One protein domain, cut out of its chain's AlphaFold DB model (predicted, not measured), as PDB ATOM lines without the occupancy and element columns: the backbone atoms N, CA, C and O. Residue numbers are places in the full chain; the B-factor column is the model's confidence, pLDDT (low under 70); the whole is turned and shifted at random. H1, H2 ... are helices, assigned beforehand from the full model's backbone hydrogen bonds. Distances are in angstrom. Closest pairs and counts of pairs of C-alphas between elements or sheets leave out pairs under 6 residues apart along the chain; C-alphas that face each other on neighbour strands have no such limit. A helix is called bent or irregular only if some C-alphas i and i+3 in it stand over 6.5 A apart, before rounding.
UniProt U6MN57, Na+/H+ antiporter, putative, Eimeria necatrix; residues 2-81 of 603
ATOM      1  N   GLY A   2     148.954  85.884 199.552       52.97
ATOM      2  CA  GLY A   2     149.233  84.588 200.212       52.97
ATOM      3  C   GLY A   2     148.107  83.540 200.226       52.97
ATOM      4  O   GLY A   2     148.372  82.365 200.002       52.97
ATOM      5  N   ASN A   3     146.842  83.943 200.389       61.75
ATOM      6  CA  ASN A   3     145.738  82.967 200.444       61.75
ATOM      7  C   ASN A   3     145.545  82.211 199.124       61.75
ATOM      8  O   ASN A   3     145.083  81.080 199.129       61.75
ATOM      9  N   CYS A   4     145.910  82.816 197.992       61.81
ATOM     10  CA  CYS A   4     145.753  82.180 196.691       61.81
ATOM     11  C   CYS A   4     146.818  81.105 196.447       61.81
ATOM     12  O   CYS A   4     146.529  80.074 195.847       61.81
ATOM     13  N   THR A   5     148.031  81.334 196.947       70.00
ATOM     14  CA  THR A   5     149.157  80.410 196.823       70.00
ATOM     15  C   THR A   5     148.920  79.140 197.634       70.00
ATOM     16  O   THR A   5     149.214  78.056 197.151       70.00
ATOM     17  N   ILE A   6     148.297  79.249 198.814       72.50
ATOM     18  CA  ILE A   6     147.986  78.090 199.673       72.50
ATOM     19  C   ILE A   6     147.025  77.118 198.971       72.50
ATOM     20  O   ILE A   6     147.229  75.909 199.028       72.50
ATOM     21  N   PHE A   7     146.020  77.626 198.250       68.94
ATOM     22  CA  PHE A   7     145.103  76.774 197.485       68.94
ATOM     23  C   PHE A   7     145.764  76.124 196.264       68.94
ATOM     24  O   PHE A   7     145.447  74.981 195.944       68.94
ATOM     25  N   ILE A   8     146.697  76.816 195.603       73.44
ATOM     26  CA  ILE A   8     147.427  76.272 194.449       73.44
ATOM     27  C   ILE A   8     148.405  75.183 194.908       73.44
ATOM     28  O   ILE A   8     148.389  74.084 194.363       73.44
ATOM     29  N   VAL A   9     149.184  75.447 195.961       76.31
ATOM     30  CA  VAL A   9     150.138  74.483 196.533       76.31
ATOM     31  C   VAL A   9     149.403  73.272 197.101       76.31
ATOM     32  O   VAL A   9     149.791  72.142 196.827       76.31
ATOM     33  N   SER A  10     148.286  73.476 197.808       76.12
ATOM     34  CA  SER A  10     147.456  72.364 198.280       76.12
ATOM     35  C   SER A  10     146.909  71.537 197.112       76.12
ATOM     36  O   SER A  10     146.976  70.311 197.158       76.12
ATOM     37  N   GLY A  11     146.454  72.172 196.026       76.69
ATOM     38  CA  GLY A  11     145.987  71.474 194.823       76.69
ATOM     39  C   GLY A  11     147.073  70.631 194.145       76.69
ATOM     40  O   GLY A  11     146.809  69.488 193.776       76.69
ATOM     41  N   ILE A  12     148.297  71.157 194.048       75.75
ATOM     42  CA  ILE A  12     149.449  70.464 193.449       75.75
ATOM     43  C   ILE A  12     149.907  69.296 194.329       75.75
ATOM     44  O   ILE A  12     150.087  68.195 193.816       75.75
ATOM     45  N   VAL A  13     150.019  69.485 195.648       78.12
ATOM     46  CA  VAL A  13     150.417  68.412 196.581       78.12
ATOM     47  C   VAL A  13     149.389  67.279 196.581       78.12
ATOM     48  O   VAL A  13     149.746  66.102 196.535       78.12
ATOM     49  N   THR A  14     148.096  67.620 196.552       72.81
ATOM     50  CA  THR A  14     147.033  66.610 196.475       72.81
ATOM     51  C   THR A  14     147.084  65.871 195.136       72.81
ATOM     52  O   THR A  14     146.928  64.651 195.096       72.81
ATOM     53  N   TYR A  15     147.373  66.580 194.040       74.25
ATOM     54  CA  TYR A  15     147.570  65.974 192.725       74.25
ATOM     55  C   TYR A  15     148.788  65.044 192.677       74.25
ATOM     56  O   TYR A  15     148.689  63.953 192.120       74.25
ATOM     57  N   GLY A  16     149.898  65.429 193.314       75.19
ATOM     58  CA  GLY A  16     151.105  64.613 193.445       75.19
ATOM     59  C   GLY A  16     150.846  63.310 194.201       75.19
ATOM     60  O   GLY A  16     151.209  62.240 193.714       75.19
ATOM     61  N   MET A  17     150.115  63.360 195.320       74.94
ATOM     62  CA  MET A  17     149.724  62.145 196.053       74.94
ATOM     63  C   MET A  17     148.748  61.266 195.263       74.94
ATOM     64  O   MET A  17     148.827  60.039 195.325       74.94
ATOM     65  N   LEU A  18     147.848  61.874 194.488       66.56
ATOM     66  CA  LEU A  18     146.932  61.129 193.630       66.56
ATOM     67  C   LEU A  18     147.656  60.535 192.412       66.56
ATOM     68  O   LEU A  18     147.243  59.466 191.974       66.56
ATOM     69  N   SER A  19     148.741  61.155 191.913       70.25
ATOM     70  CA  SER A  19     149.514  60.744 190.717       70.25
ATOM     71  C   SER A  19     149.936  59.265 190.754       70.25
ATOM     72  O   SER A  19     149.807  58.547 189.761       70.25
ATOM     73  N   SER A  20     150.316  58.778 191.940       69.12
ATOM     74  CA  SER A  20     150.696  57.384 192.205       69.12
ATOM     75  C   SER A  20     149.547  56.388 191.963       69.12
ATOM     76  O   SER A  20     149.770  55.248 191.550       69.12
ATOM     77  N   VAL A  21     148.297  56.830 192.130       68.69
ATOM     78  CA  VAL A  21     147.083  56.008 191.991       68.69
ATOM     79  C   VAL A  21     146.618  55.900 190.526       68.69
ATOM     80  O   VAL A  21     145.848  54.999 190.186       68.69
ATOM     81  N   PHE A  22     147.105  56.760 189.622       63.94
ATOM     82  CA  PHE A  22     146.653  56.810 188.221       63.94
ATOM     83  C   PHE A  22     147.298  55.773 187.288       63.94
ATOM     84  O   PHE A  22     146.960  55.740 186.107       63.94
ATOM     85  N   THR A  23     148.177  54.895 187.778       71.56
ATOM     86  CA  THR A  23     148.737  53.799 186.957       71.56
ATOM     87  C   THR A  23     147.713  52.703 186.630       71.56
ATOM     88  O   THR A  23     147.954  51.876 185.754       71.56
ATOM     89  N   LYS A  24     146.540  52.704 187.279       78.62
ATOM     90  CA  LYS A  24     145.420  51.814 186.937       78.62
ATOM     91  C   LYS A  24     144.675  52.337 185.707       78.62
ATOM     92  O   LYS A  24     144.431  53.533 185.602       78.62
ATOM     93  N   GLU A  25     144.233  51.432 184.833       84.19
ATOM     94  CA  GLU A  25     143.631  51.656 183.496       84.19
ATOM     95  C   GLU A  25     142.467  52.680 183.415       84.19
ATOM     96  O   GLU A  25     142.075  53.089 182.326       84.19
ATOM     97  N   ASN A  26     141.967  53.184 184.546       83.19
ATOM     98  CA  ASN A  26     140.968  54.255 184.638       83.19
ATOM     99  C   ASN A  26     141.562  55.662 184.854       83.19
ATOM    100  O   ASN A  26     140.809  56.619 185.066       83.19
ATOM    101  N   GLY A  27     142.889  55.816 184.806       84.44
ATOM    102  CA  GLY A  27     143.571  57.070 185.130       84.44
ATOM    103  C   GLY A  27     143.089  58.273 184.309       84.44
ATOM    104  O   GLY A  27     142.949  59.372 184.837       84.44
ATOM    105  N   ILE A  28     142.711  58.059 183.046       86.50
ATOM    106  CA  ILE A  28     142.228  59.127 182.156       86.50
ATOM    107  C   ILE A  28     140.895  59.720 182.634       86.50
ATOM    108  O   ILE A  28     140.714  60.934 182.576       86.50
ATOM    109  N   SER A  29     139.963  58.899 183.135       86.31
ATOM    110  CA  SER A  29     138.667  59.395 183.632       86.31
ATOM    111  C   SER A  29     138.844  60.238 184.893       86.31
ATOM    112  O   SER A  29     138.192  61.269 185.057       86.31
ATOM    113  N   LEU A  30     139.772  59.832 185.757       83.56
ATOM    114  CA  LEU A  30     140.074  60.534 186.997       83.56
ATOM    115  C   LEU A  30     140.840  61.839 186.702       83.56
ATOM    116  O   LEU A  30     140.560  62.865 187.315       83.56
ATOM    117  N   TRP A  31     141.709  61.837 185.682       86.19
ATOM    118  CA  TRP A  31     142.382  63.036 185.178       86.19
ATOM    119  C   TRP A  31     141.394  64.037 184.566       86.19
ATOM    120  O   TRP A  31     141.438  65.224 184.882       86.19
ATOM    121  N   LEU A  32     140.438  63.558 183.760       89.56
ATOM    122  CA  LEU A  32     139.346  64.376 183.221       89.56
ATOM    123  C   LEU A  32     138.458  64.954 184.324       89.56
ATOM    124  O   LEU A  32     138.128  66.134 184.265       89.56
ATOM    125  N   ASN A  33     138.100  64.162 185.340       86.38
ATOM    126  CA  ASN A  33     137.332  64.655 186.486       86.38
ATOM    127  C   ASN A  33     138.096  65.732 187.255       86.38
ATOM    128  O   ASN A  33     137.507  66.739 187.639       86.38
ATOM    129  N   LEU A  34     139.403  65.565 187.444       86.06
ATOM    130  CA  LEU A  34     140.215  66.579 188.099       86.06
ATOM    131  C   LEU A  34     140.312  67.862 187.262       86.06
ATOM    132  O   LEU A  34     140.149  68.957 187.797       86.06
ATOM    133  N   LEU A  35     140.509  67.732 185.949       88.44
ATOM    134  CA  LEU A  35     140.518  68.862 185.021       88.44
ATOM    135  C   LEU A  35     139.159  69.580 185.005       88.44
ATOM    136  O   LEU A  35     139.110  70.810 184.996       88.44
ATOM    137  N   LEU A  36     138.056  68.830 185.081       91.44
ATOM    138  CA  LEU A  36     136.698  69.364 185.182       91.44
ATOM    139  C   LEU A  36     136.483  70.120 186.501       91.44
ATOM    140  O   LEU A  36     135.962  71.233 186.481       91.44
ATOM    141  N   ILE A  37     136.917  69.557 187.633       89.38
ATOM    142  CA  ILE A  37     136.844  70.209 188.951       89.38
ATOM    143  C   ILE A  37     137.684  71.488 188.958       89.38
ATOM    144  O   ILE A  37     137.225  72.526 189.432       89.38
ATOM    145  N   TYR A  38     138.886  71.447 188.383       87.25
ATOM    146  CA  TYR A  38     139.751  72.614 188.247       87.25
ATOM    147  C   TYR A  38     139.102  73.710 187.387       87.25
ATOM    148  O   TYR A  38     139.120  74.891 187.750       87.25
ATOM    149  N   PHE A  39     138.474  73.336 186.272       91.81
ATOM    150  CA  PHE A  39     137.733  74.271 185.428       91.81
ATOM    151  C   PHE A  39     136.528  74.868 186.169       91.81
ATOM    152  O   PHE A  39     136.314  76.082 186.127       91.81
ATOM    153  N   TYR A  40     135.795  74.047 186.922       93.19
ATOM    154  CA  TYR A  40     134.665  74.486 187.737       93.19
ATOM    155  C   TYR A  40     135.091  75.473 188.834       93.19
ATOM    156  O   TYR A  40     134.449  76.509 189.009       93.19
ATOM    157  N   LEU A  41     136.216  75.221 189.513       88.50
ATOM    158  CA  LEU A  41     136.780  76.138 190.510       88.50
ATOM    159  C   LEU A  41     137.143  77.498 189.899       88.50
ATOM    160  O   LEU A  41     136.862  78.545 190.486       88.50
ATOM    161  N   ASN A  42     137.741  77.494 188.705       86.94
ATOM    162  CA  ASN A  42     138.086  78.724 187.996       86.94
ATOM    163  C   ASN A  42     136.837  79.501 187.563       86.94
ATOM    164  O   ASN A  42     136.783  80.717 187.758       86.94
ATOM    165  N   ILE A  43     135.805  78.818 187.058       90.50
ATOM    166  CA  ILE A  43     134.519  79.454 186.743       90.50
ATOM    167  C   ILE A  43     133.894  80.058 188.001       90.50
ATOM    168  O   ILE A  43     133.498  81.222 187.978       90.50
ATOM    169  N   ALA A  44     133.845  79.315 189.108       91.50
ATOM    170  CA  ALA A  44     133.292  79.809 190.368       91.50
ATOM    171  C   ALA A  44     134.028  81.070 190.854       91.50
ATOM    172  O   ALA A  44     133.398  82.029 191.304       91.50
ATOM    173  N   ARG A  45     135.354  81.117 190.693       87.62
ATOM    174  CA  ARG A  45     136.172  82.291 191.020       87.62
ATOM    175  C   ARG A  45     135.873  83.490 190.121       87.62
ATOM    176  O   ARG A  45     135.772  84.611 190.619       87.62
ATOM    177  N   VAL A  46     135.714  83.265 188.818       88.06
ATOM    178  CA  VAL A  46     135.319  84.310 187.863       88.06
ATOM    179  C   VAL A  46     133.925  84.838 188.197       88.06
ATOM    180  O   VAL A  46     133.735  86.051 188.237       88.06
ATOM    181  N   LEU A  47     132.970  83.960 188.515       92.00
ATOM    182  CA  LEU A  47     131.624  84.357 188.932       92.00
ATOM    183  C   LEU A  47     131.659  85.178 190.221       92.00
ATOM    184  O   LEU A  47     131.089  86.266 190.249       92.00
ATOM    185  N   MET A  48     132.383  84.726 191.249       91.19
ATOM    186  CA  MET A  48     132.603  85.495 192.481       91.19
ATOM    187  C   MET A  48     133.158  86.893 192.171       91.19
ATOM    188  O   MET A  48     132.610  87.888 192.641       91.19
ATOM    189  N   LEU A  49     134.181  87.005 191.316       87.38
ATOM    190  CA  LEU A  49     134.730  88.302 190.902       87.38
ATOM    191  C   LEU A  49     133.707  89.175 190.168       87.38
ATOM    192  O   LEU A  49     133.637  90.370 190.441       87.38
ATOM    193  N   ILE A  50     132.891  88.601 189.281       90.88
ATOM    194  CA  ILE A  50     131.831  89.324 188.562       90.88
ATOM    195  C   ILE A  50     130.756  89.830 189.536       90.88
ATOM    196  O   ILE A  50     130.321  90.975 189.405       90.88
ATOM    197  N   PHE A  51     130.367  89.030 190.533       93.62
ATOM    198  CA  PHE A  51     129.402  89.426 191.565       93.62
ATOM    199  C   PHE A  51     129.951  90.494 192.516       93.62
ATOM    200  O   PHE A  51     129.211  91.397 192.913       93.62
ATOM    201  N   PHE A  52     131.242  90.443 192.851       91.19
ATOM    202  CA  PHE A  52     131.876  91.448 193.706       91.19
ATOM    203  C   PHE A  52     132.295  92.713 192.955       91.19
ATOM    204  O   PHE A  52     132.405  93.771 193.571       91.19
ATOM    205  N   LEU A  53     132.455  92.666 191.634       89.31
ATOM    206  CA  LEU A  53     132.783  93.827 190.804       89.31
ATOM    207  C   LEU A  53     131.865  95.050 191.004       89.31
ATOM    208  O   LEU A  53     132.388  96.157 191.151       89.31
ATOM    209  N   PRO A  54     130.521  94.923 191.019       88.75
ATOM    210  CA  PRO A  54     129.642  96.058 191.285       88.75
ATOM    211  C   PRO A  54     129.793  96.594 192.712       88.75
ATOM    212  O   PRO A  54     129.682  97.803 192.918       88.75
ATOM    213  N   ILE A  55     130.082  95.725 193.685       93.12
ATOM    214  CA  ILE A  55     130.309  96.117 195.081       93.12
ATOM    215  C   ILE A  55     131.626  96.895 195.188       93.12
ATOM    216  O   ILE A  55     131.630  97.999 195.728       93.12
ATOM    217  N   LEU A  56     132.700  96.392 194.573       88.25
ATOM    218  CA  LEU A  56     134.013  97.043 194.519       88.25
ATOM    219  C   LEU A  56     133.937  98.413 193.833       88.25
ATOM    220  O   LEU A  56     134.435  99.410 194.365       88.25
ATOM    221  N   ARG A  57     133.207  98.498 192.713       90.25
ATOM    222  CA  ARG A  57     132.923  99.775 192.045       90.25
ATOM    223  C   ARG A  57     132.165 100.746 192.940       90.25
ATOM    224  O   ARG A  57     132.440 101.943 192.913       90.25
ATOM    225  N   ARG A  58     131.213 100.254 193.735       91.88
ATOM    226  CA  ARG A  58     130.431 101.098 194.647       91.88
ATOM    227  C   ARG A  58     131.260 101.597 195.828       91.88
ATOM    228  O   ARG A  58     131.013 102.703 196.293       91.88
ATOM    229  N   THR A  59     132.252 100.828 196.269       93.25
ATOM    230  CA  THR A  59     133.190 101.231 197.328       93.25
ATOM    231  C   THR A  59     134.266 102.217 196.867       93.25
ATOM    232  O   THR A  59     135.111 102.599 197.665       93.25
ATOM    233  N   GLY A  60     134.246 102.658 195.603       92.00
ATOM    234  CA  GLY A  60     135.209 103.638 195.097       92.00
ATOM    235  C   GLY A  60     136.588 103.057 194.790       92.00
ATOM    236  O   GLY A  60     137.497 103.813 194.460       92.00
ATOM    237  N   TYR A  61     136.745 101.728 194.820       84.44
ATOM    238  CA  TYR A  61     137.890 101.081 194.192       84.44
ATOM    239  C   TYR A  61     137.747 101.305 192.688       84.44
ATOM    240  O   TYR A  61     136.953 100.642 192.019       84.44
ATOM    241  N   GLY A  62     138.477 102.288 192.164       87.88
ATOM    242  CA  GLY A  62     138.510 102.683 190.756       87.88
ATOM    243  C   GLY A  62     139.105 101.627 189.822       87.88
ATOM    244  O   GLY A  62     139.707 101.992 188.823       87.88
ATOM    245  N   LEU A  63     138.933 100.337 190.130       82.69
ATOM    246  CA  LEU A  63     139.343  99.219 189.297       82.69
ATOM    247  C   LEU A  63     138.615  99.321 187.962       82.69
ATOM    248  O   LEU A  63     137.404  99.068 187.833       82.69
ATOM    249  N   SER A  64     139.367  99.739 186.950       87.25
ATOM    250  CA  SER A  64     138.868  99.748 185.590       87.25
ATOM    251  C   SER A  64     138.559  98.302 185.185       87.25
ATOM    252  O   SER A  64     139.206  97.351 185.621       87.25
ATOM    253  N   TRP A  65     137.537  98.094 184.348       78.62
ATOM    254  CA  TRP A  65     137.194  96.734 183.898       78.62
ATOM    255  C   TRP A  65     138.400  96.066 183.218       78.62
ATOM    256  O   TRP A  65     138.594  94.864 183.327       78.62
ATOM    257  N   LYS A  66     139.260  96.880 182.591       84.38
ATOM    258  CA  LYS A  66     140.522  96.456 181.990       84.38
ATOM    259  C   LYS A  66     141.506  95.934 183.031       84.38
ATOM    260  O   LYS A  66     142.051  94.866 182.808       84.38
ATOM    261  N   GLU A  67     141.685  96.613 184.163       85.56
ATOM    262  CA  GLU A  67     142.537  96.126 185.260       85.56
ATOM    263  C   GLU A  67     141.997  94.844 185.887       85.56
ATOM    264  O   GLU A  67     142.780  93.947 186.179       85.56
ATOM    265  N   ALA A  68     140.675  94.716 186.042       80.50
ATOM    266  CA  ALA A  68     140.063  93.489 186.555       80.50
ATOM    267  C   ALA A  68     140.298  92.292 185.615       80.50
ATOM    268  O   ALA A  68     140.631  91.200 186.070       80.50
ATOM    269  N   PHE A  69     140.182  92.498 184.300       81.94
ATOM    270  CA  PHE A  69     140.523  91.470 183.315       81.94
ATOM    271  C   PHE A  69     142.023  91.200 183.252       81.94
ATOM    272  O   PHE A  69     142.409  90.042 183.134       81.94
ATOM    273  N   LEU A  70     142.863  92.232 183.354       84.31
ATOM    274  CA  LEU A  70     144.313  92.074 183.327       84.31
ATOM    275  C   LEU A  70     144.791  91.279 184.542       84.31
ATOM    276  O   LEU A  70     145.561  90.349 184.377       84.31
ATOM    277  N   SER A  71     144.262  91.569 185.731       77.56
ATOM    278  CA  SER A  71     144.606  90.841 186.958       77.56
ATOM    279  C   SER A  71     144.031  89.423 186.984       77.56
ATOM    280  O   SER A  71     144.680  88.515 187.501       77.56
ATOM    281  N   LEU A  72     142.871  89.180 186.360       80.69
ATOM    282  CA  LEU A  72     142.373  87.822 186.129       80.69
ATOM    283  C   LEU A  72     143.272  87.051 185.150       80.69
ATOM    284  O   LEU A  72     143.600  85.893 185.391       80.69
ATOM    285  N   HIS A  73     143.661  87.689 184.048       82.38
ATOM    286  CA  HIS A  73     144.466  87.077 182.996       82.38
ATOM    287  C   HIS A  73     145.897  86.821 183.464       82.38
ATOM    288  O   HIS A  73     146.448  85.763 183.202       82.38
ATOM    289  N   GLU A  74     146.479  87.752 184.208       81.44
ATOM    290  CA  GLU A  74     147.792  87.618 184.822       81.44
ATOM    291  C   GLU A  74     147.784  86.500 185.876       81.44
ATOM    292  O   GLU A  74     148.639  85.618 185.832       81.44
ATOM    293  N   ALA A  75     146.761  86.432 186.737       76.75
ATOM    294  CA  ALA A  75     146.596  85.308 187.660       76.75
ATOM    295  C   ALA A  75     146.418  83.969 186.921       76.75
ATOM    296  O   ALA A  75     146.988  82.960 187.335       76.75
ATOM    297  N   ALA A  76     145.667  83.948 185.817       76.94
ATOM    298  CA  ALA A  76     145.501  82.753 184.998       76.94
ATOM    299  C   ALA A  76     146.825  82.336 184.334       76.94
ATOM    300  O   ALA A  76     147.198  81.173 184.433       76.94
ATOM    301  N   ILE A  77     147.577  83.269 183.739       79.81
ATOM    302  CA  ILE A  77     148.887  82.988 183.135       79.81
ATOM    303  C   ILE A  77     149.848  82.432 184.183       79.81
ATOM    304  O   ILE A  77     150.450  81.391 183.938       79.81
ATOM    305  N   TYR A  78     149.968  83.056 185.358       70.50
ATOM    306  CA  TYR A  78     150.864  82.550 186.405       70.50
ATOM    307  C   TYR A  78     150.445  81.179 186.937       70.50
ATOM    308  O   TYR A  78     151.299  80.410 187.365       70.50
ATOM    309  N   THR A  79     149.157  80.841 186.866       68.75
ATOM    310  CA  THR A  79     148.691  79.497 187.233       68.75
ATOM    311  C   THR A  79     149.035  78.454 186.157       68.75
ATOM    312  O   THR A  79     149.185  77.282 186.478       68.75
ATOM    313  N   TRP A  80     149.184  78.855 184.890       70.12
ATOM    314  CA  TRP A  80     149.475  77.947 183.769       70.12
ATOM    315  C   TRP A  80     150.962  77.864 183.380       70.12
ATOM    316  O   TRP A  80     151.382  76.847 182.837       70.12
ATOM    317  N   VAL A  81     151.752  78.917 183.614       55.72
ATOM    318  CA  VAL A  81     153.115  79.084 183.056       55.72
ATOM    319  C   VAL A  81     154.230  78.803 184.065       55.72
ATOM    320  O   VAL A  81     155.401  78.871 183.709       55.72
TER     321      VAL A  81
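Overview. This is residues 2 to 81 of the 603 residues of the protein "Na+/H+ antiporter, putative" of Eimeria necatrix (UniProt U6MN57). Three helices zigzag loosely along one long axis: H1 runs one way, H2, the longest, returns beside it after a tight corner, and H3 folds back from the far end of H2. The long pair meets only at that corner, and H3 stays near H2 without touching it. The printed part has 80 residues and is all helix, with three named helices in the order H1, H2, H3 and no named strand. It is loose, with a radius of gyration of the C-alphas of 16.4 A, and its outline is a rod of 53 by 22 by 18 A.

Arrangement. Start with H1, residues 2 to 23, which has a kink of 31 degrees near residue 17 and is only just irregular: C-alphas 20 and 23 are 6.7 A apart. Next comes H2, residues 27 to 58, with a kink of 30 degrees near residue 52; it too is only just irregular, with C-alphas 51 and 54 6.6 A apart. H1 and H2 only just touch, and only at the corner by their link, with 3 pairs of C-alphas within 8 A, from residues 21 to 22 and 27 to 30 alone; the closest C-alphas are those of Phe 22 and Leu 30, 7.7 A apart. They run opposite ways at a shallow tilt of 13 degrees. H3, residues 65 to 81, is near H2, their closest C-alphas 8.1 A apart. H1 and H3 are only just apart, at 8.0 A. Every O i to N i+4 pair is within hydrogen-bond range in H3, but 13 of 18 in H1 and 26 of 28 in H2.

Along the chain. Find C-alpha 2 at (149.233, 84.588, 200.212); from there H1 runs 33.5 A to Thr 23. H2 begins at C-alpha 27, (143.571, 57.070, 185.130), and spans 46.9 A. H3 spans 23.8 A and ends at C-alpha 81, (153.115, 79.084, 183.056).

Size, cuts and confidence. Look at Glu 25 and Gly 60 for the two C-alphas farthest apart, 53.9 A. The printed part has no cut; the link from H2 to H3 is short, and no link is long. Mean pLDDT of the printed part is 81.2; residues 2 to 4, 7, 18, 20 to 22, 79 and 81 are under 70.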